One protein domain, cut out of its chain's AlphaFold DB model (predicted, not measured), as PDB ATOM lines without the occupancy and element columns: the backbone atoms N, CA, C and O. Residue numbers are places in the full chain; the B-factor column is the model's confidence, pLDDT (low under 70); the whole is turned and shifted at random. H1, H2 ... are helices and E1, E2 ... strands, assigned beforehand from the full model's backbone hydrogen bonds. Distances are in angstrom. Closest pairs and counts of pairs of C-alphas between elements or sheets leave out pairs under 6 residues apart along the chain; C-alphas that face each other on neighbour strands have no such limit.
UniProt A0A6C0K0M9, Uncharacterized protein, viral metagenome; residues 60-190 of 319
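This is residues 60 to 190 of the 319 residues of an uncharacterized protein of viral metagenome (UniProt A0A6C0K0M9). H6 lies in the middle, between a small sheet of three strands on one side and the long helix H1 on the other, while the sheet's other face is bare. The short helices H2, H3, H4 and H5 carry the chain round one end in an arc from H1 to the sheet, and after H6 a long link leads to H7, which packs on H3. The printed part has 131 residues, with seven named helices and three named strands in the order H1 H2 H3 H4 H5 E1 E2 E3 H6 H7; the sheet runs E1 E2 E3, antiparallel, and the class is mixed, helices and strands. It is compact, with a radius of gyration of the C-alphas of 15.1 A and spans of 46 by 35 by 25 A.

H1, residues 60 to 79, begins at C-alpha 60 (203.393, 211.682, 203.004) and is 28.5 A long. H2, residues 82 to 85, and H3, residues 91 to 94, are short. H4 holds residues 96 to 104, 12.3 A, and H5 residues 109 to 116, 10.5 A. E1 is residues 119 to 123, E2 residues 126 to 133, 21.7 A, and E3 residues 138 to 142. H6, residues 150 to 164, is 20.8 A long and begins at C-alpha 150 (216.363, 206.857, 195.724). H7, residues 183 to 189, ends at C-alpha 189 (235.865, 211.460, 190.492).

The strands form a meander, each the antiparallel neighbour of the one before. In the hairpin E1 and E2, N 121 and O 128 are 2.8 A apart, within hydrogen-bond range; in the hairpin E2 and E3, N 131 and O 140 are 3.0 A apart. H6 is on one face of the sheet, making two layers, helix over strands, at a height over the sheet of 8.2 A. H1 touches H6, the C-alphas of Ile 66 and Ala 155 being closest at 5.3 A; they run the same way at a steep tilt of 37 degrees, only just steep. H5 is on the sheet but only grazes it; C-alphas 114 and 132 are closest to each other, 5.8 A. H4 touches H5 only at the corner, and only just, with 3 pairs of C-alphas within 8 A; the closest are Val 103 and Leu 110, 7.3 A. H3 touches H4 only at the corner, C-alphas 92 and 99 being closest at 5.1 A. H3 touches H7, C-alphas 94 and 184 being closest at 6.3 A. H1 and H2 meet only through their link. Every O i to N i+4 pair is within hydrogen-bond range in H4, H5 and H6, against 14 of 16 in H1 and 2 of 3 in H7; H2 and H3 are too short for such a pair.

The C-alphas farthest apart, of Thr 60 and Ala 106, are 46.8 A apart. The printed part has no cut. The link from H6 to H7, 18 residues, is long. The mean pLDDT of the printed part is 88.4; residues 188 to 190 are under 70.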
ATOM      1  N   THR A  60     203.192 210.652 201.971       83.94
ATOM      2  CA  THR A  60     203.393 211.682 203.004       83.94
ATOM      3  C   THR A  60     204.234 211.141 204.160       83.94
ATOM      4  O   THR A  60     205.161 211.805 204.604       83.94
ATOM      5  N   LEU A  61     204.006 209.884 204.564       87.88
ATOM      6  CA  LEU A  61     204.823 209.217 205.587       87.88
ATOM      7  C   LEU A  61     206.290 209.052 205.159       87.88
ATOM      8  O   LEU A  61     207.201 209.185 205.977       87.88
ATOM      9  N   SER A  62     206.523 208.750 203.880       90.81
ATOM     10  CA  SER A  62     207.877 208.620 203.327       90.81
ATOM     11  C   SER A  62     208.601 209.966 203.316       90.81
ATOM     12  O   SER A  62     209.768 210.033 203.698       90.81
ATOM     13  N   ASP A  63     207.905 211.035 202.935       92.62
ATOM     14  CA  ASP A  63     208.466 212.387 202.894       92.62
ATOM     15  C   ASP A  63     208.804 212.905 204.296       92.62
ATOM     16  O   ASP A  63     209.869 213.492 204.501       92.62
ATOM     17  N   ASP A  64     207.948 212.643 205.284       93.56
ATOM     18  CA  ASP A  64     208.194 213.019 206.677       93.56
ATOM     19  C   ASP A  64     209.394 212.264 207.261       93.56
ATOM     20  O   ASP A  64     210.245 212.858 207.930       93.56
ATOM     21  N   TYR A  65     209.526 210.973 206.937       94.94
ATOM     22  CA  TYR A  65     210.710 210.194 207.287       94.94
ATOM     23  C   TYR A  65     211.982 210.783 206.661       94.94
ATOM     24  O   TYR A  65     212.985 210.955 207.356       94.94
ATOM     25  N   ILE A  66     211.946 211.128 205.369       95.00
ATOM     26  CA  ILE A  66     213.089 211.732 204.671       95.00
ATOM     27  C   ILE A  66     213.485 213.041 205.355       95.00
ATOM     28  O   ILE A  66     214.649 213.203 205.714       95.00
ATOM     29  N   LYS A  67     212.529 213.940 205.618       95.19
ATOM     30  CA  LYS A  67     212.785 215.211 206.316       95.19
ATOM     31  C   LYS A  67     213.424 214.993 207.688       95.19
ATOM     32  O   LYS A  67     214.376 215.692 208.029       95.19
ATOM     33  N   LEU A  68     212.935 214.014 208.451       95.25
ATOM     34  CA  LEU A  68     213.468 213.679 209.772       95.25
ATOM     35  C   LEU A  68     214.924 213.193 209.713       95.25
ATOM     36  O   LEU A  68     215.725 213.571 210.565       95.25
ATOM     37  N   GLN A  69     215.279 212.339 208.750       95.44
ATOM     38  CA  GLN A  69     216.666 211.873 208.630       95.44
ATOM     39  C   GLN A  69     217.584 212.971 208.093       95.44
ATOM     40  O   GLN A  69     218.699 213.124 208.591       95.44
ATOM     41  N   THR A  70     217.106 213.779 207.145       94.31
ATOM     42  CA  THR A  70     217.855 214.925 206.621       94.31
ATOM     43  C   THR A  70     218.171 215.930 207.725       94.31
ATOM     44  O   THR A  70     219.317 216.351 207.847       94.31
ATOM     45  N   SER A  71     217.206 216.282 208.581       94.69
ATOM     46  CA  SER A  71     217.450 217.235 209.673       94.69
ATOM     47  C   SER A  71     218.468 216.708 210.686       94.69
ATOM     48  O   SER A  71     219.362 217.446 211.097       94.69
ATOM     49  N   LYS A  72     218.407 215.415 211.029       94.06
ATOM     50  CA  LYS A  72     219.408 214.753 211.885       94.06
ATOM     51  C   LYS A  72     220.800 214.753 211.259       94.06
ATOM     52  O   LYS A  72     221.785 214.977 211.958       94.06
ATOM     53  N   PHE A  73     220.882 214.499 209.957       93.12
ATOM     54  CA  PHE A  73     222.141 214.506 209.223       93.12
ATOM     55  C   PHE A  73     222.753 215.906 209.167       93.12
ATOM     56  O   PHE A  73     223.921 216.066 209.513       93.12
ATOM     57  N   LEU A  74     221.967 216.929 208.836       92.06
ATOM     58  CA  LEU A  74     222.427 218.319 208.831       92.06
ATOM     59  C   LEU A  74     222.880 218.768 210.227       92.06
ATOM     60  O   LEU A  74     223.987 219.277 210.369       92.06
ATOM     61  N   ALA A  75     222.115 218.443 211.274       92.25
ATOM     62  CA  ALA A  75     222.497 218.735 212.657       92.25
ATOM     63  C   ALA A  75     223.839 218.091 213.065       92.25
ATOM     64  O   ALA A  75     224.541 218.610 213.937       92.25
ATOM     65  N   SER A  76     224.236 216.979 212.433       90.12
ATOM     66  CA  SER A  76     225.541 216.351 212.683       90.12
ATOM     67  C   SER A  76     226.725 217.215 212.228       90.12
ATOM     68  O   SER A  76     227.806 217.108 212.809       90.12
ATOM     69  N   TYR A  77     226.539 218.077 211.220       87.62
ATOM     70  CA  TYR A  77     227.569 218.997 210.726       87.62
ATOM     71  C   TYR A  77     227.763 220.228 211.606       87.62
ATOM     72  O   TYR A  77     228.820 220.858 211.514       87.62
ATOM     73  N   ASP A  78     226.753 220.584 212.396       87.31
ATOM     74  CA  ASP A  78     226.789 221.746 213.285       87.31
ATOM     75  C   ASP A  78     227.280 221.357 214.680       87.31
ATOM     76  O   ASP A  78     228.012 222.104 215.323       87.31
ATOM     77  N   LYS A  79     226.914 220.156 215.145       83.88
ATOM     78  CA  LYS A  79     227.242 219.683 216.494       83.88
ATOM     79  C   LYS A  79     228.679 219.176 216.648       83.88
ATOM     80  O   LYS A  79     229.221 219.233 217.750       83.88
ATOM     81  N   TYR A  80     229.278 218.638 215.587       80.50
ATOM     82  CA  TYR A  80     230.575 217.960 215.656       80.50
ATOM     83  C   TYR A  80     231.535 218.467 214.577       80.50
ATOM     84  O   TYR A  80     231.118 218.770 213.457       80.50
ATOM     85  N   SER A  81     232.831 218.499 214.903       78.62
ATOM     86  CA  SER A  81     233.895 218.767 213.926       78.62
ATOM     87  C   SER A  81     233.956 217.668 212.851       78.62
ATOM     88  O   SER A  81     233.408 216.576 213.021       78.62
ATOM     89  N   GLN A  82     234.607 217.954 211.720       72.62
ATOM     90  CA  GLN A  82     234.819 216.970 210.651       72.62
ATOM     91  C   GLN A  82     235.661 215.785 211.111       72.62
ATOM     92  O   GLN A  82     235.251 214.642 210.925       72.62
ATOM     93  N   ASP A  83     236.763 216.065 211.796       72.69
ATOM     94  CA  ASP A  83     237.731 215.036 212.167       72.69
ATOM     95  C   ASP A  83     237.177 214.066 213.216       72.69
ATOM     96  O   ASP A  83     237.384 212.860 213.108       72.69
ATOM     97  N   SER A  84     236.388 214.558 214.179       81.31
ATOM     98  CA  SER A  84     235.826 213.705 215.237       81.31
ATOM     99  C   SER A  84     234.680 212.815 214.758       81.31
ATOM    100  O   SER A  84     234.396 211.767 215.334       81.31
ATOM    101  N   PHE A  85     233.989 213.215 213.687       83.69
ATOM    102  CA  PHE A  85     232.869 212.439 213.165       83.69
ATOM    103  C   PHE A  85     233.304 211.321 212.217       83.69
ATOM    104  O   PHE A  85     232.477 210.484 211.883       83.69
ATOM    105  N   ASN A  86     234.562 211.298 211.778       89.56
ATOM    106  CA  ASN A  86     235.083 210.314 210.827       89.56
ATOM    107  C   ASN A  86     236.142 209.384 211.444       89.56
ATOM    108  O   ASN A  86     236.789 208.634 210.721       89.56
ATOM    109  N   GLU A  87     236.293 209.383 212.772       87.06
ATOM    110  CA  GLU A  87     237.275 208.563 213.506       87.06
ATOM    111  C   GLU A  87     237.183 207.060 213.190       87.06
ATOM    112  O   GLU A  87     238.176 206.341 213.258       87.06
ATOM    113  N   ASN A  88     235.993 206.581 212.815       90.19
ATOM    114  CA  ASN A  88     235.744 205.175 212.504       90.19
ATOM    115  C   ASN A  88     236.144 204.765 211.076       90.19
ATOM    116  O   ASN A  88     235.963 203.590 210.736       90.19
ATOM    117  N   ILE A  89     236.598 205.711 210.245       91.31
ATOM    118  CA  ILE A  89     237.075 205.463 208.883       91.31
ATOM    119  C   ILE A  89     238.586 205.251 208.912       91.31
ATOM    120  O   ILE A  89     239.356 206.102 209.358       91.31
ATOM    121  N   GLU A  90     239.025 204.112 208.393       90.62
ATOM    122  CA  GLU A  90     240.438 203.805 208.256       90.62
ATOM    123  C   GLU A  90     241.101 204.729 207.223       90.62
ATOM    124  O   GLU A  90     240.575 204.993 206.139       90.62
ATOM    125  N   LYS A  91     242.322 205.187 207.521       90.06
ATOM    126  CA  LYS A  91     243.063 206.124 206.656       90.06
ATOM    127  C   LYS A  91     243.313 205.583 205.242       90.06
ATOM    128  O   LYS A  91     243.473 206.367 204.311       90.06
ATOM    129  N   CYS A  92     243.316 204.261 205.069       87.75
ATOM    130  CA  CYS A  92     243.489 203.607 203.774       87.75
ATOM    131  C   CYS A  92     242.379 203.948 202.772       87.75
ATOM    132  O   CYS A  92     242.645 203.906 201.581       87.75
ATOM    133  N   PHE A  93     241.175 204.348 203.204       89.31
ATOM    134  CA  PHE A  93     240.110 204.769 202.283       89.31
ATOM    135  C   PHE A  93     240.447 206.037 201.495       89.31
ATOM    136  O   PHE A  93     239.934 206.229 200.395       89.31
ATOM    137  N   TYR A  94     241.316 206.892 202.036       89.06
ATOM    138  CA  TYR A  94     241.691 208.158 201.409       89.06
ATOM    139  C   TYR A  94     242.853 208.021 200.415       89.06
ATOM    140  O   TYR A  94     243.153 208.969 199.693       89.06
ATOM    141  N   ASP A  95     243.496 206.853 200.338       89.81
ATOM    142  CA  ASP A  95     244.527 206.571 199.344       89.81
ATOM    143  C   ASP A  95     244.120 205.364 198.498       89.81
ATOM    144  O   ASP A  95     244.042 204.229 198.969       89.81
ATOM    145  N   LYS A  96     243.889 205.608 197.207       86.94
ATOM    146  CA  LYS A  96     243.436 204.588 196.259       86.94
ATOM    147  C   LYS A  96     244.405 203.403 196.168       86.94
ATOM    148  O   LYS A  96     243.948 202.275 195.990       86.94
ATOM    149  N   LYS A  97     245.716 203.636 196.304       88.81
ATOM    150  CA  LYS A  97     246.728 202.568 196.234       88.81
ATOM    151  C   LYS A  97     246.681 201.685 197.477       88.81
ATOM    152  O   LYS A  97     246.627 200.465 197.355       88.81
ATOM    153  N   LEU A  98     246.645 202.301 198.659       88.44
ATOM    154  CA  LEU A  98     246.563 201.575 199.929       88.44
ATOM    155  C   LEU A  98     245.240 200.818 200.058       88.44
ATOM    156  O   LEU A  98     245.238 199.678 200.508       88.44
ATOM    157  N   HIS A  99     244.132 201.417 199.619       89.50
ATOM    158  CA  HIS A  99     242.838 200.742 199.578       89.50
ATOM    159  C   HIS A  99     242.861 199.509 198.667       89.50
ATOM    160  O   HIS A  99     242.358 198.460 199.055       89.50
ATOM    161  N   ALA A 100     243.429 199.616 197.460       88.44
ATOM    162  CA  ALA A 100     243.508 198.488 196.533       88.44
ATOM    163  C   ALA A 100     244.308 197.317 197.126       88.44
ATOM    164  O   ALA A 100     243.828 196.188 197.091       88.44
ATOM    165  N   LEU A 101     245.458 197.605 197.746       88.19
ATOM    166  CA  LEU A 101     246.284 196.599 198.421       88.19
ATOM    167  C   LEU A 101     245.546 195.945 199.597       88.19
ATOM    168  O   LEU A 101     245.475 194.723 199.668       88.19
ATOM    169  N   ALA A 102     244.928 196.745 200.470       86.62
ATOM    170  CA  ALA A 102     244.193 196.242 201.633       86.62
ATOM    171  C   ALA A 102     242.995 195.351 201.253       86.62
ATOM    172  O   ALA A 102     242.565 194.506 202.032       86.62
ATOM    173  N   VAL A 103     242.432 195.555 200.058       86.19
ATOM    174  CA  VAL A 103     241.290 194.784 199.561       86.19
ATOM    175  C   VAL A 103     241.711 193.505 198.826       86.19
ATOM    176  O   VAL A 103     240.929 192.554 198.787       86.19
ATOM    177  N   GLU A 104     242.915 193.475 198.251       85.12
ATOM    178  CA  GLU A 104     243.480 192.311 197.553       85.12
ATOM    179  C   GLU A 104     243.925 191.198 198.517       85.12
ATOM    180  O   GLU A 104     243.939 190.024 198.142       85.12
ATOM    181  N   GLU A 105     244.243 191.542 199.767       80.62
ATOM    182  CA  GLU A 105     244.631 190.576 200.793       80.62
ATOM    183  C   GLU A 105     243.576 189.468 200.981       80.62
ATOM    184  O   GLU A 105     242.375 189.715 201.123       80.62
ATOM    185  N   ALA A 106     244.041 188.211 201.016       70.88
ATOM    186  CA  ALA A 106     243.183 187.026 201.121       70.88
ATOM    187  C   ALA A 106     242.296 187.034 202.382       70.88
ATOM    188  O   ALA A 106     241.185 186.498 202.371       70.88
ATOM    189  N   GLU A 107     242.765 187.676 203.454       76.12
ATOM    190  CA  GLU A 107     241.992 187.955 204.661       76.12
ATOM    191  C   GLU A 107     241.675 189.448 204.775       76.12
ATOM    192  O   GLU A 107     242.191 190.145 205.638       76.12
ATOM    193  N   ASN A 108     240.790 189.941 203.908       83.75
ATOM    194  CA  ASN A 108     240.355 191.336 203.917       83.75
ATOM    195  C   ASN A 108     239.591 191.700 205.215       83.75
ATOM    196  O   ASN A 108     238.360 191.603 205.300       83.75
ATOM    197  N   GLU A 109     240.326 192.116 206.250       86.62
ATOM    198  CA  GLU A 109     239.783 192.548 207.547       86.62
ATOM    199  C   GLU A 109     238.927 193.807 207.432       86.62
ATOM    200  O   GLU A 109     237.955 193.987 208.172       86.62
ATOM    201  N   LEU A 110     239.248 194.659 206.464       88.56
ATOM    202  CA  LEU A 110     238.536 195.896 206.208       88.56
ATOM    203  C   LEU A 110     237.116 195.596 205.703       88.56
ATOM    204  O   LEU A 110     236.135 196.088 206.263       88.56
ATOM    205  N   GLU A 111     236.963 194.689 204.735       88.69
ATOM    206  CA  GLU A 111     235.647 194.221 204.298       88.69
ATOM    207  C   GLU A 111     234.891 193.538 205.441       88.69
ATOM    208  O   GLU A 111     233.710 193.824 205.642       88.69
ATOM    209  N   LYS A 112     235.548 192.674 206.227       89.00
ATOM    210  CA  LYS A 112     234.908 192.015 207.378       89.00
ATOM    211  C   LYS A 112     234.380 193.044 208.383       89.00
ATOM    212  O   LYS A 112     233.257 192.896 208.864       89.00
ATOM    213  N   THR A 113     235.154 194.081 208.687       91.50
ATOM    214  CA  THR A 113     234.792 195.125 209.657       91.50
ATOM    215  C   THR A 113     233.578 195.920 209.192       91.50
ATOM    216  O   THR A 113     232.603 196.056 209.935       91.50
ATOM    217  N   TRP A 114     233.582 196.387 207.943       92.12
ATOM    218  CA  TRP A 114     232.475 197.173 207.397       92.12
ATOM    219  C   TRP A 114     231.229 196.340 207.104       92.12
ATOM    220  O   TRP A 114     230.111 196.805 207.323       92.12
ATOM    221  N   ARG A 115     231.399 195.070 206.725       90.62
ATOM    222  CA  ARG A 115     230.294 194.121 206.560       90.62
ATOM    223  C   ARG A 115     229.594 193.835 207.891       90.62
ATOM    224  O   ARG A 115     228.379 193.665 207.882       90.62
ATOM    225  N   ARG A 116     230.304 193.817 209.029       90.56
ATOM    226  CA  ARG A 116     229.712 193.647 210.378       90.56
ATOM    227  C   ARG A 116     228.887 194.852 210.842       90.56
ATOM    228  O   ARG A 116     227.991 194.681 211.665       90.56
ATOM    229  N   ARG A 117     229.154 196.056 210.322       93.44
ATOM    230  CA  ARG A 117     228.410 197.291 210.637       93.44
ATOM    231  C   ARG A 117     227.066 197.301 209.905       93.44
ATOM    232  O   ARG A 117     226.838 198.071 208.981       93.44
ATOM    233  N   ILE A 118     226.173 196.401 210.302       94.81
ATOM    234  CA  ILE A 118     224.854 196.234 209.693       94.81
ATOM    235  C   ILE A 118     223.855 197.149 210.387       94.81
ATOM    236  O   ILE A 118     223.746 197.157 211.608       94.81
ATOM    237  N   MET A 119     223.082 197.901 209.618       95.50
ATOM    238  CA  MET A 119     221.956 198.670 210.127       95.50
ATOM    239  C   MET A 119     220.648 198.066 209.620       95.50
ATOM    240  O   MET A 119     220.520 197.747 208.439       95.50
ATOM    241  N   PHE A 120     219.691 197.900 210.530       95.00
ATOM    242  CA  PHE A 120     218.329 197.467 210.236       95.00
ATOM    243  C   PHE A 120     217.389 198.653 210.446       95.00
ATOM    244  O   PHE A 120     217.373 199.230 211.534       95.00
ATOM    245  N   GLU A 121     216.626 199.021 209.416       94.75
ATOM    246  CA  GLU A 121     215.695 200.143 209.470       94.75
ATOM    247  C   GLU A 121     214.312 199.808 208.934       94.75
ATOM    248  O   GLU A 121     214.157 199.213 207.868       94.75
ATOM    249  N   ASN A 122     213.301 200.298 209.646       93.25
ATOM    250  CA  ASN A 122     211.908 200.177 209.249       93.25
ATOM    251  C   ASN A 122     211.501 201.459 208.523       93.25
ATOM    252  O   ASN A 122     211.252 202.486 209.156       93.25
ATOM    253  N   THR A 123     211.446 201.415 207.192       92.31
ATOM    254  CA  THR A 123     210.945 202.547 206.404       92.31
ATOM    255  C   THR A 123     209.439 202.401 206.164       92.31
ATOM    256  O   THR A 123     208.934 201.276 206.144       92.31
ATOM    257  N   PRO A 124     208.701 203.496 205.898       90.31
ATOM    258  CA  PRO A 124     207.256 203.437 205.636       90.31
ATOM    259  C   PRO A 124     206.853 202.527 204.466       90.31
ATOM    260  O   PRO A 124     205.714 202.076 204.392       90.31
ATOM    261  N   ARG A 125     207.782 202.260 203.539       88.62
ATOM    262  CA  ARG A 125     207.565 201.421 202.352       88.62
ATOM    263  C   ARG A 125     208.057 199.978 202.535       88.62
ATOM    264  O   ARG A 125     207.736 199.127 201.711       88.62
ATOM    265  N   GLY A 126     208.821 199.700 203.591       90.75
ATOM    266  CA  GLY A 126     209.343 198.370 203.896       90.75
ATOM    267  C   GLY A 126     210.598 198.395 204.765       90.75
ATOM    268  O   GLY A 126     211.227 199.433 204.975       90.75
ATOM    269  N   ASN A 127     210.995 197.227 205.253       94.06
ATOM    270  CA  ASN A 127     212.231 197.094 206.014       94.06
ATOM    271  C   ASN A 127     213.446 197.151 205.072       94.06
ATOM    272  O   ASN A 127     213.373 196.774 203.893       94.06
ATOM    273  N   VAL A 128     214.562 197.650 205.589       95.75
ATOM    274  CA  VAL A 128     215.825 197.781 204.867       95.75
ATOM    275  C   VAL A 128     216.958 197.334 205.778       95.75
ATOM    276  O   VAL A 128     217.113 197.843 206.884       95.75
ATOM    277  N   ILE A 129     217.777 196.405 205.291       95.94
ATOM    278  CA  ILE A 129     219.069 196.075 205.897       95.94
ATOM    279  C   ILE A 129     220.147 196.719 205.046       95.94
ATOM    280  O   ILE A 129     220.160 196.506 203.837       95.94
ATOM    281  N   MET A 130     221.043 197.492 205.647       95.88
ATOM    282  CA  MET A 130     222.096 198.199 204.925       95.88
ATOM    283  C   MET A 130     223.448 198.044 205.615       95.88
ATOM    284  O   MET A 130     223.540 198.107 206.838       95.88
ATOM    285  N   TYR A 131     224.499 197.877 204.820       95.69
ATOM    286  CA  TYR A 131     225.890 197.957 205.260       95.69
ATOM    287  C   TYR A 131     226.746 198.600 204.167       95.69
ATOM    288  O   TYR A 131     226.332 198.698 203.008       95.69
ATOM    289  N   TYR A 132     227.943 199.049 204.529       95.44
ATOM    290  CA  TYR A 132     228.904 199.569 203.562       95.44
ATOM    291  C   TYR A 132     229.802 198.446 203.034       95.44
ATOM    292  O   TYR A 132     230.405 197.704 203.808       95.44
ATOM    293  N   ASP A 133     229.879 198.306 201.713       93.44
ATOM    294  CA  ASP A 133     230.784 197.371 201.047       93.44
ATOM    295  C   ASP A 133     232.038 198.131 200.624       93.44
ATOM    296  O   ASP A 133     232.005 198.950 199.701       93.44
ATOM    297  N   ALA A 134     233.138 197.862 201.321       91.56
ATOM    298  CA  ALA A 134     234.405 198.517 201.061       91.56
ATOM    299  C   ALA A 134     235.026 198.115 199.718       91.56
ATOM    300  O   ALA A 134     235.585 198.965 199.033       91.56
ATOM    301  N   TYR A 135     234.851 196.864 199.283       88.88
ATOM    302  CA  TYR A 135     235.332 196.409 197.977       88.88
ATOM    303  C   TYR A 135     234.651 197.198 196.854       88.88
ATOM    304  O   TYR A 135     235.290 197.695 195.929       88.88
ATOM    305  N   LYS A 136     233.326 197.356 196.948       89.31
ATOM    306  CA  LYS A 136     232.546 198.094 195.942       89.31
ATOM    307  C   LYS A 136     232.525 199.602 196.175       89.31
ATOM    308  O   LYS A 136     231.985 200.304 195.313       89.31
ATOM    309  N   GLN A 137     233.064 200.079 197.296       89.94
ATOM    310  CA  GLN A 137     233.006 201.467 197.758       89.94
ATOM    311  C   GLN A 137     231.589 202.051 197.647       89.94
ATOM    312  O   GLN A 137     231.348 203.060 196.980       89.94
ATOM    313  N   GLY A 138     230.609 201.356 198.223       92.88
ATOM    314  CA  GLY A 138     229.209 201.751 198.118       92.88
ATOM    315  C   GLY A 138     228.322 201.095 199.164       92.88
ATOM    316  O   GLY A 138     228.673 200.085 199.771       92.88
ATOM    317  N   PHE A 139     227.139 201.670 199.358       95.81
ATOM    318  CA  PHE A 139     226.155 201.142 200.292       95.81
ATOM    319  C   PHE A 139     225.411 199.982 199.648       95.81
ATOM    320  O   PHE A 139     224.813 200.125 198.579       95.81
ATOM    321  N   VAL A 140     225.428 198.830 200.303       95.50
ATOM    322  CA  VAL A 140     224.672 197.657 199.885       95.50
ATOM    323  C   VAL A 140     223.433 197.551 200.751       95.50
ATOM    324  O   VAL A 140     223.523 197.629 201.975       95.50
ATOM    325  N   TYR A 141     222.278 197.358 200.117       95.75
ATOM    326  CA  TYR A 141     221.021 197.199 200.832       95.75
ATOM    327  C   TYR A 141     220.232 195.967 200.391       95.75
ATOM    328  O   TYR A 141     220.288 195.528 199.237       95.75
ATOM    329  N   TYR A 142     219.476 195.434 201.346       95.19
ATOM    330  CA  TYR A 142     218.522 194.350 201.183       95.19
ATOM    331  C   TYR A 142     217.144 194.872 201.565       95.19
ATOM    332  O   TYR A 142     216.973 195.505 202.608       95.19
ATOM    333  N   SER A 143     216.165 194.621 200.708       94.62
ATOM    334  CA  SER A 143     214.771 194.991 200.936       94.62
ATOM    335  C   SER A 143     213.872 194.051 200.146       94.62
ATOM    336  O   SER A 143     214.230 193.595 199.055       94.62
ATOM    337  N   ASP A 144     212.696 193.756 200.688       91.81
ATOM    338  CA  ASP A 144     211.706 192.929 199.993       91.81
ATOM    339  C   ASP A 144     211.052 193.687 198.833       91.81
ATOM    340  O   ASP A 144     210.654 193.084 197.833       91.81
ATOM    341  N   ALA A 145     211.010 195.020 198.927       88.00
ATOM    342  CA  ALA A 145     210.605 195.889 197.838       88.00
ATOM    343  C   ALA A 145     211.781 196.096 196.871       88.00
ATOM    344  O   ALA A 145     212.782 196.728 197.206       88.00
ATOM    345  N   SER A 146     211.643 195.599 195.641       77.12
ATOM    346  CA  SER A 146     212.673 195.725 194.600       77.12
ATOM    347  C   SER A 146     212.833 197.150 194.059       77.12
ATOM    348  O   SER A 146     213.901 197.496 193.560       77.12
ATOM    349  N   ASN A 147     211.788 197.984 194.149       84.75
ATOM    350  CA  ASN A 147     211.782 199.350 193.623       84.75
ATOM    351  C   ASN A 147     211.523 200.381 194.730       84.75
ATOM    352  O   ASN A 147     210.402 200.886 194.907       84.75
ATOM    353  N   MET A 148     212.575 200.665 195.493       89.38
ATOM    354  CA  MET A 148     212.585 201.707 196.514       89.38
ATOM    355  C   MET A 148     213.080 203.033 195.917       89.38
ATOM    356  O   MET A 148     214.111 203.045 195.242       89.38
ATOM    357  N   PRO A 149     212.378 204.158 196.150       91.81
ATOM    358  CA  PRO A 149     212.792 205.446 195.609       91.81
ATOM    359  C   PRO A 149     214.145 205.872 196.190       91.81
ATOM    360  O   PRO A 149     214.390 205.719 197.389       91.81
ATOM    361  N   TYR A 150     215.004 206.452 195.343       92.50
ATOM    362  CA  TYR A 150     216.363 206.857 195.724       92.50
ATOM    363  C   TYR A 150     216.374 207.734 196.975       92.50
ATOM    364  O   TYR A 150     217.117 207.436 197.898       92.50
ATOM    365  N   PHE A 151     215.518 208.760 197.052       92.50
ATOM    366  CA  PHE A 151     215.474 209.681 198.196       92.50
ATOM    367  C   PHE A 151     215.207 208.978 199.530       92.50
ATOM    368  O   PHE A 151     215.794 209.345 200.545       92.50
ATOM    369  N   LEU A 152     214.380 207.929 199.522       94.19
ATOM    370  CA  LEU A 152     214.090 207.145 200.718       94.19
ATOM    371  C   LEU A 152     215.307 206.319 201.141       94.19
ATOM    372  O   LEU A 152     215.680 206.339 202.308       94.19
ATOM    373  N   ILE A 153     215.968 205.640 200.199       94.38
ATOM    374  CA  ILE A 153     217.193 204.892 200.517       94.38
ATOM    375  C   ILE A 153     218.332 205.845 200.896       94.38
ATOM    376  O   ILE A 153     219.104 205.543 201.796       94.38
ATOM    377  N   ASN A 154     218.399 207.031 200.297       95.19
ATOM    378  CA  ASN A 154     219.360 208.067 200.658       95.19
ATOM    379  C   ASN A 154     219.152 208.558 202.099       95.19
ATOM    380  O   ASN A 154     220.119 208.769 202.822       95.19
ATOM    381  N   ALA A 155     217.899 208.661 202.558       95.44
ATOM    382  CA  ALA A 155     217.581 208.931 203.961       95.44
ATOM    383  C   ALA A 155     218.042 207.813 204.906       95.44
ATOM    384  O   ALA A 155     218.550 208.089 205.993       95.44
ATOM    385  N   VAL A 156     217.953 206.558 204.465       96.38
ATOM    386  CA  VAL A 156     218.523 205.415 205.194       96.38
ATOM    387  C   VAL A 156     220.057 205.497 205.233       96.38
ATOM    388  O   VAL A 156     220.650 205.270 206.287       96.38
ATOM    389  N   VAL A 157     220.712 205.902 204.138       96.50
ATOM    390  CA  VAL A 157     222.167 206.147 204.101       96.50
ATOM    391  C   VAL A 157     222.561 207.267 205.069       96.50
ATOM    392  O   VAL A 157     223.513 207.104 205.829       96.50
ATOM    393  N   MET A 158     221.815 208.376 205.110       95.25
ATOM    394  CA  MET A 158     222.044 209.461 206.074       95.25
ATOM    395  C   MET A 158     222.014 208.940 207.516       95.25
ATOM    396  O   MET A 158     222.911 209.234 208.307       95.25
ATOM    397  N   LYS A 159     221.031 208.093 207.844       96.25
ATOM    398  CA  LYS A 159     220.958 207.437 209.153       96.25
ATOM    399  C   LYS A 159     222.162 206.531 209.419       96.25
ATOM    400  O   LYS A 159     222.728 206.595 210.508       96.25
ATOM    401  N   TYR A 160     222.556 205.706 208.447       96.62
ATOM    402  CA  TYR A 160     223.717 204.813 208.549       96.62
ATOM    403  C   TYR A 160     224.988 205.591 208.902       96.62
ATOM    404  O   TYR A 160     225.697 205.264 209.851       96.62
ATOM    405  N   VAL A 161     225.237 206.653 208.142       94.38
ATOM    406  CA  VAL A 161     226.405 207.517 208.271       94.38
ATOM    407  C   VAL A 161     226.459 208.181 209.644       94.38
ATOM    408  O   VAL A 161     227.525 208.241 210.260       94.38
ATOM    409  N   VAL A 162     225.309 208.645 210.143       93.88
ATOM    410  CA  VAL A 162     225.224 209.253 211.472       93.88
ATOM    411  C   VAL A 162     225.453 208.224 212.577       93.88
ATOM    412  O   VAL A 162     226.140 208.518 213.553       93.88
ATOM    413  N   LEU A 163     224.902 207.019 212.421       94.44
ATOM    414  CA  LEU A 163     225.012 205.938 213.399       94.44
ATOM    415  C   LEU A 163     226.457 205.449 213.553       94.44
ATOM    416  O   LEU A 163     226.931 205.278 214.674       94.44
ATOM    417  N   TYR A 164     227.156 205.247 212.434       94.12
ATOM    418  CA  TYR A 164     228.506 204.683 212.416       94.12
ATOM    419  C   TYR A 164     229.626 205.718 212.381       94.12
ATOM    420  O   TYR A 164     230.788 205.315 212.352       94.12
ATOM    421  N   ARG A 165     229.311 207.022 212.428       92.75
ATOM    422  CA  ARG A 165     230.307 208.107 212.384       92.75
ATOM    423  C   ARG A 165     231.257 207.936 211.191       92.75
ATOM    424  O   ARG A 165     232.464 207.757 211.337       92.75
ATOM    425  N   CYS A 166     230.669 207.884 209.999       92.19
ATOM    426  CA  CYS A 166     231.392 207.691 208.743       92.19
ATOM    427  C   CYS A 166     230.856 208.625 207.650       92.19
ATOM    428  O   CYS A 166     230.324 208.195 206.623       92.19
ATOM    429  N   ARG A 167     230.934 209.931 207.907       91.00
ATOM    430  CA  ARG A 167     230.349 210.981 207.065       91.00
ATOM    431  C   ARG A 167     230.984 211.112 205.704       91.00
ATOM    432  O   ARG A 167     230.264 211.371 204.746       91.00
ATOM    433  N   ASP A 168     232.270 210.821 205.592       90.38
ATOM    434  CA  ASP A 168     232.957 210.925 204.307       90.38
ATOM    435  C   ASP A 168     232.467 209.908 203.268       90.38
ATOM    436  O   ASP A 168     232.630 210.131 202.071       90.38
ATOM    437  N   PHE A 169     231.802 208.827 203.692       91.81
ATOM    438  CA  PHE A 169     231.178 207.874 202.768       91.81
ATOM    439  C   PHE A 169     229.925 208.433 202.086       91.81
ATOM    440  O   PHE A 169     229.459 207.858 201.102       91.81
ATOM    441  N   PHE A 170     229.376 209.544 202.582       91.94
ATOM    442  CA  PHE A 170     228.301 210.265 201.921       91.94
ATOM    443  C   PHE A 170     228.881 211.173 200.827       91.94
ATOM    444  O   PHE A 170     229.694 212.059 201.085       91.94
ATOM    445  N   ILE A 171     228.477 210.926 199.584       87.94
ATOM    446  CA  ILE A 171     229.012 211.550 198.364       87.94
ATOM    447  C   ILE A 171     227.928 212.399 197.659       87.94
ATOM    448  O   ILE A 171     228.194 213.066 196.662       87.94
ATOM    449  N   ASP A 172     226.689 212.408 198.162       86.81
ATOM    450  CA  ASP A 172     225.588 213.143 197.533       86.81
ATOM    451  C   ASP A 172     225.719 214.665 197.714       86.81
ATOM    452  O   ASP A 172     225.625 215.199 198.825       86.81
ATOM    453  N   ASN A 173     225.893 215.373 196.597       82.69
ATOM    454  CA  ASN A 173     226.070 216.824 196.570       82.69
ATOM    455  C   ASN A 173     224.757 217.605 196.697       82.69
ATOM    456  O   ASN A 173     224.800 218.807 196.925       82.69
ATOM    457  N   GLN A 174     223.593 216.965 196.535       84.06
ATOM    458  CA  GLN A 174     222.312 217.674 196.594       84.06
ATOM    459  C   GLN A 174     221.940 218.085 198.026       84.06
ATOM    460  O   GLN A 174     221.294 219.110 198.226       84.06
ATOM    461  N   LEU A 175     222.311 217.266 199.014       79.75
ATOM    462  CA  LEU A 175     221.943 217.460 200.422       79.75
ATOM    463  C   LEU A 175     223.105 217.973 201.281       79.75
ATOM    464  O   LEU A 175     222.875 218.510 202.362       79.75
ATOM    465  N   THR A 176     224.343 217.788 200.822       80.56
ATOM    466  CA  THR A 176     225.543 218.214 201.548       80.56
ATOM    467  C   THR A 176     225.753 219.723 201.373       80.56
ATOM    468  O   THR A 176     225.664 220.208 200.247       80.56
ATOM    469  N   PRO A 177     226.057 220.483 202.442       79.06
ATOM    470  CA  PRO A 177     226.368 221.905 202.311       79.06
ATOM    471  C   PRO A 177     227.643 222.130 201.476       79.06
ATOM    472  O   PRO A 177     228.639 221.434 201.676       79.06
ATOM    473  N   GLU A 178     227.625 223.140 200.596       74.00
ATOM    474  CA  GLU A 178     228.647 223.390 199.553       74.00
ATOM    475  C   GLU A 178     230.091 223.518 200.093       74.00
ATOM    476  O   GLU A 178     231.058 223.222 199.400       74.00
ATOM    477  N   ASN A 179     230.260 223.894 201.363       74.06
ATOM    478  CA  ASN A 179     231.575 224.078 201.991       74.06
ATOM    479  C   ASN A 179     232.107 222.840 202.742       74.06
ATOM    480  O   ASN A 179     233.172 222.917 203.352       74.06
ATOM    481  N   LYS A 180     231.375 221.715 202.772       75.69
ATOM    482  CA  LYS A 180     231.722 220.534 203.593       75.69
ATOM    483  C   LYS A 180     231.632 219.211 202.813       75.69
ATOM    484  O   LYS A 180     231.147 218.211 203.348       75.69
ATOM    485  N   HIS A 181     232.070 219.202 201.555       76.38
ATOM    486  CA  HIS A 181     232.124 217.981 200.742       76.38
ATOM    487  C   HIS A 181     233.146 216.969 201.279       76.38
ATOM    488  O   HIS A 181     234.175 217.342 201.841       76.38
ATOM    489  N   SER A 182     232.863 215.680 201.079       80.19
ATOM    490  CA  SER A 182     233.742 214.597 201.512       80.19
ATOM    491  C   SER A 182     235.030 214.542 200.672       80.19
ATOM    492  O   SER A 182     234.971 214.638 199.441       80.19
ATOM    493  N   PRO A 183     236.209 214.319 201.284       80.81
ATOM    494  CA  PRO A 183     237.471 214.171 200.549       80.81
ATOM    495  C   PRO A 183     237.458 213.003 199.548       80.81
ATOM    496  O   PRO A 183     238.105 213.058 198.499       80.81
ATOM    497  N   LEU A 184     236.674 211.959 199.840       81.25
ATOM    498  CA  LEU A 184     236.517 210.771 198.995       81.25
ATOM    499  C   LEU A 184     235.865 211.076 197.642       81.25
ATOM    500  O   LEU A 184     236.118 210.372 196.661       81.25
ATOM    501  N   LEU A 185     235.091 212.159 197.547       78.62
ATOM    502  CA  LEU A 185     234.515 212.594 196.282       78.62
ATOM    503  C   LEU A 185     235.605 212.936 195.254       78.62
ATOM    504  O   LEU A 185     235.500 212.559 194.082       78.62
ATOM    505  N   ALA A 186     236.672 213.608 195.690       73.31
ATOM    506  CA  ALA A 186     237.778 213.995 194.822       73.31
ATOM    507  C   ALA A 186     238.578 212.778 194.334       73.31
ATOM    508  O   ALA A 186     239.053 212.771 193.203       73.31
ATOM    509  N   ILE A 187     238.714 211.741 195.163       75.56
ATOM    510  CA  ILE A 187     239.461 210.521 194.822       75.56
ATOM    511  C   ILE A 187     238.688 209.681 193.801       75.56
ATOM    512  O   ILE A 187     239.271 209.214 192.825       75.56
ATOM    513  N   ASN A 188     237.373 209.550 193.977       69.31
ATOM    514  CA  ASN A 188     236.536 208.710 193.118       69.31
ATOM    515  C   ASN A 188     236.184 209.369 191.777       69.31
ATOM    516  O   ASN A 188     235.881 208.672 190.810       69.31
ATOM    517  N   THR A 189     236.209 210.705 191.710       67.38
ATOM    518  CA  THR A 189     235.865 211.460 190.492       67.38
ATOM    519  C   THR A 189     237.079 211.734 189.604       67.38
ATOM    520  O   THR A 189     236.901 212.016 188.419       67.38
ATOM    521  N   LYS A 190     238.309 211.645 190.134       59.78
ATOM    522  CA  LYS A 190     239.523 211.806 189.326       59.78
ATOM    523  C   LYS A 190     239.615 210.662 188.307       59.78
ATOM    524  O   LYS A 190     239.737 209.506 188.720       59.78
TER     525      LYS A 190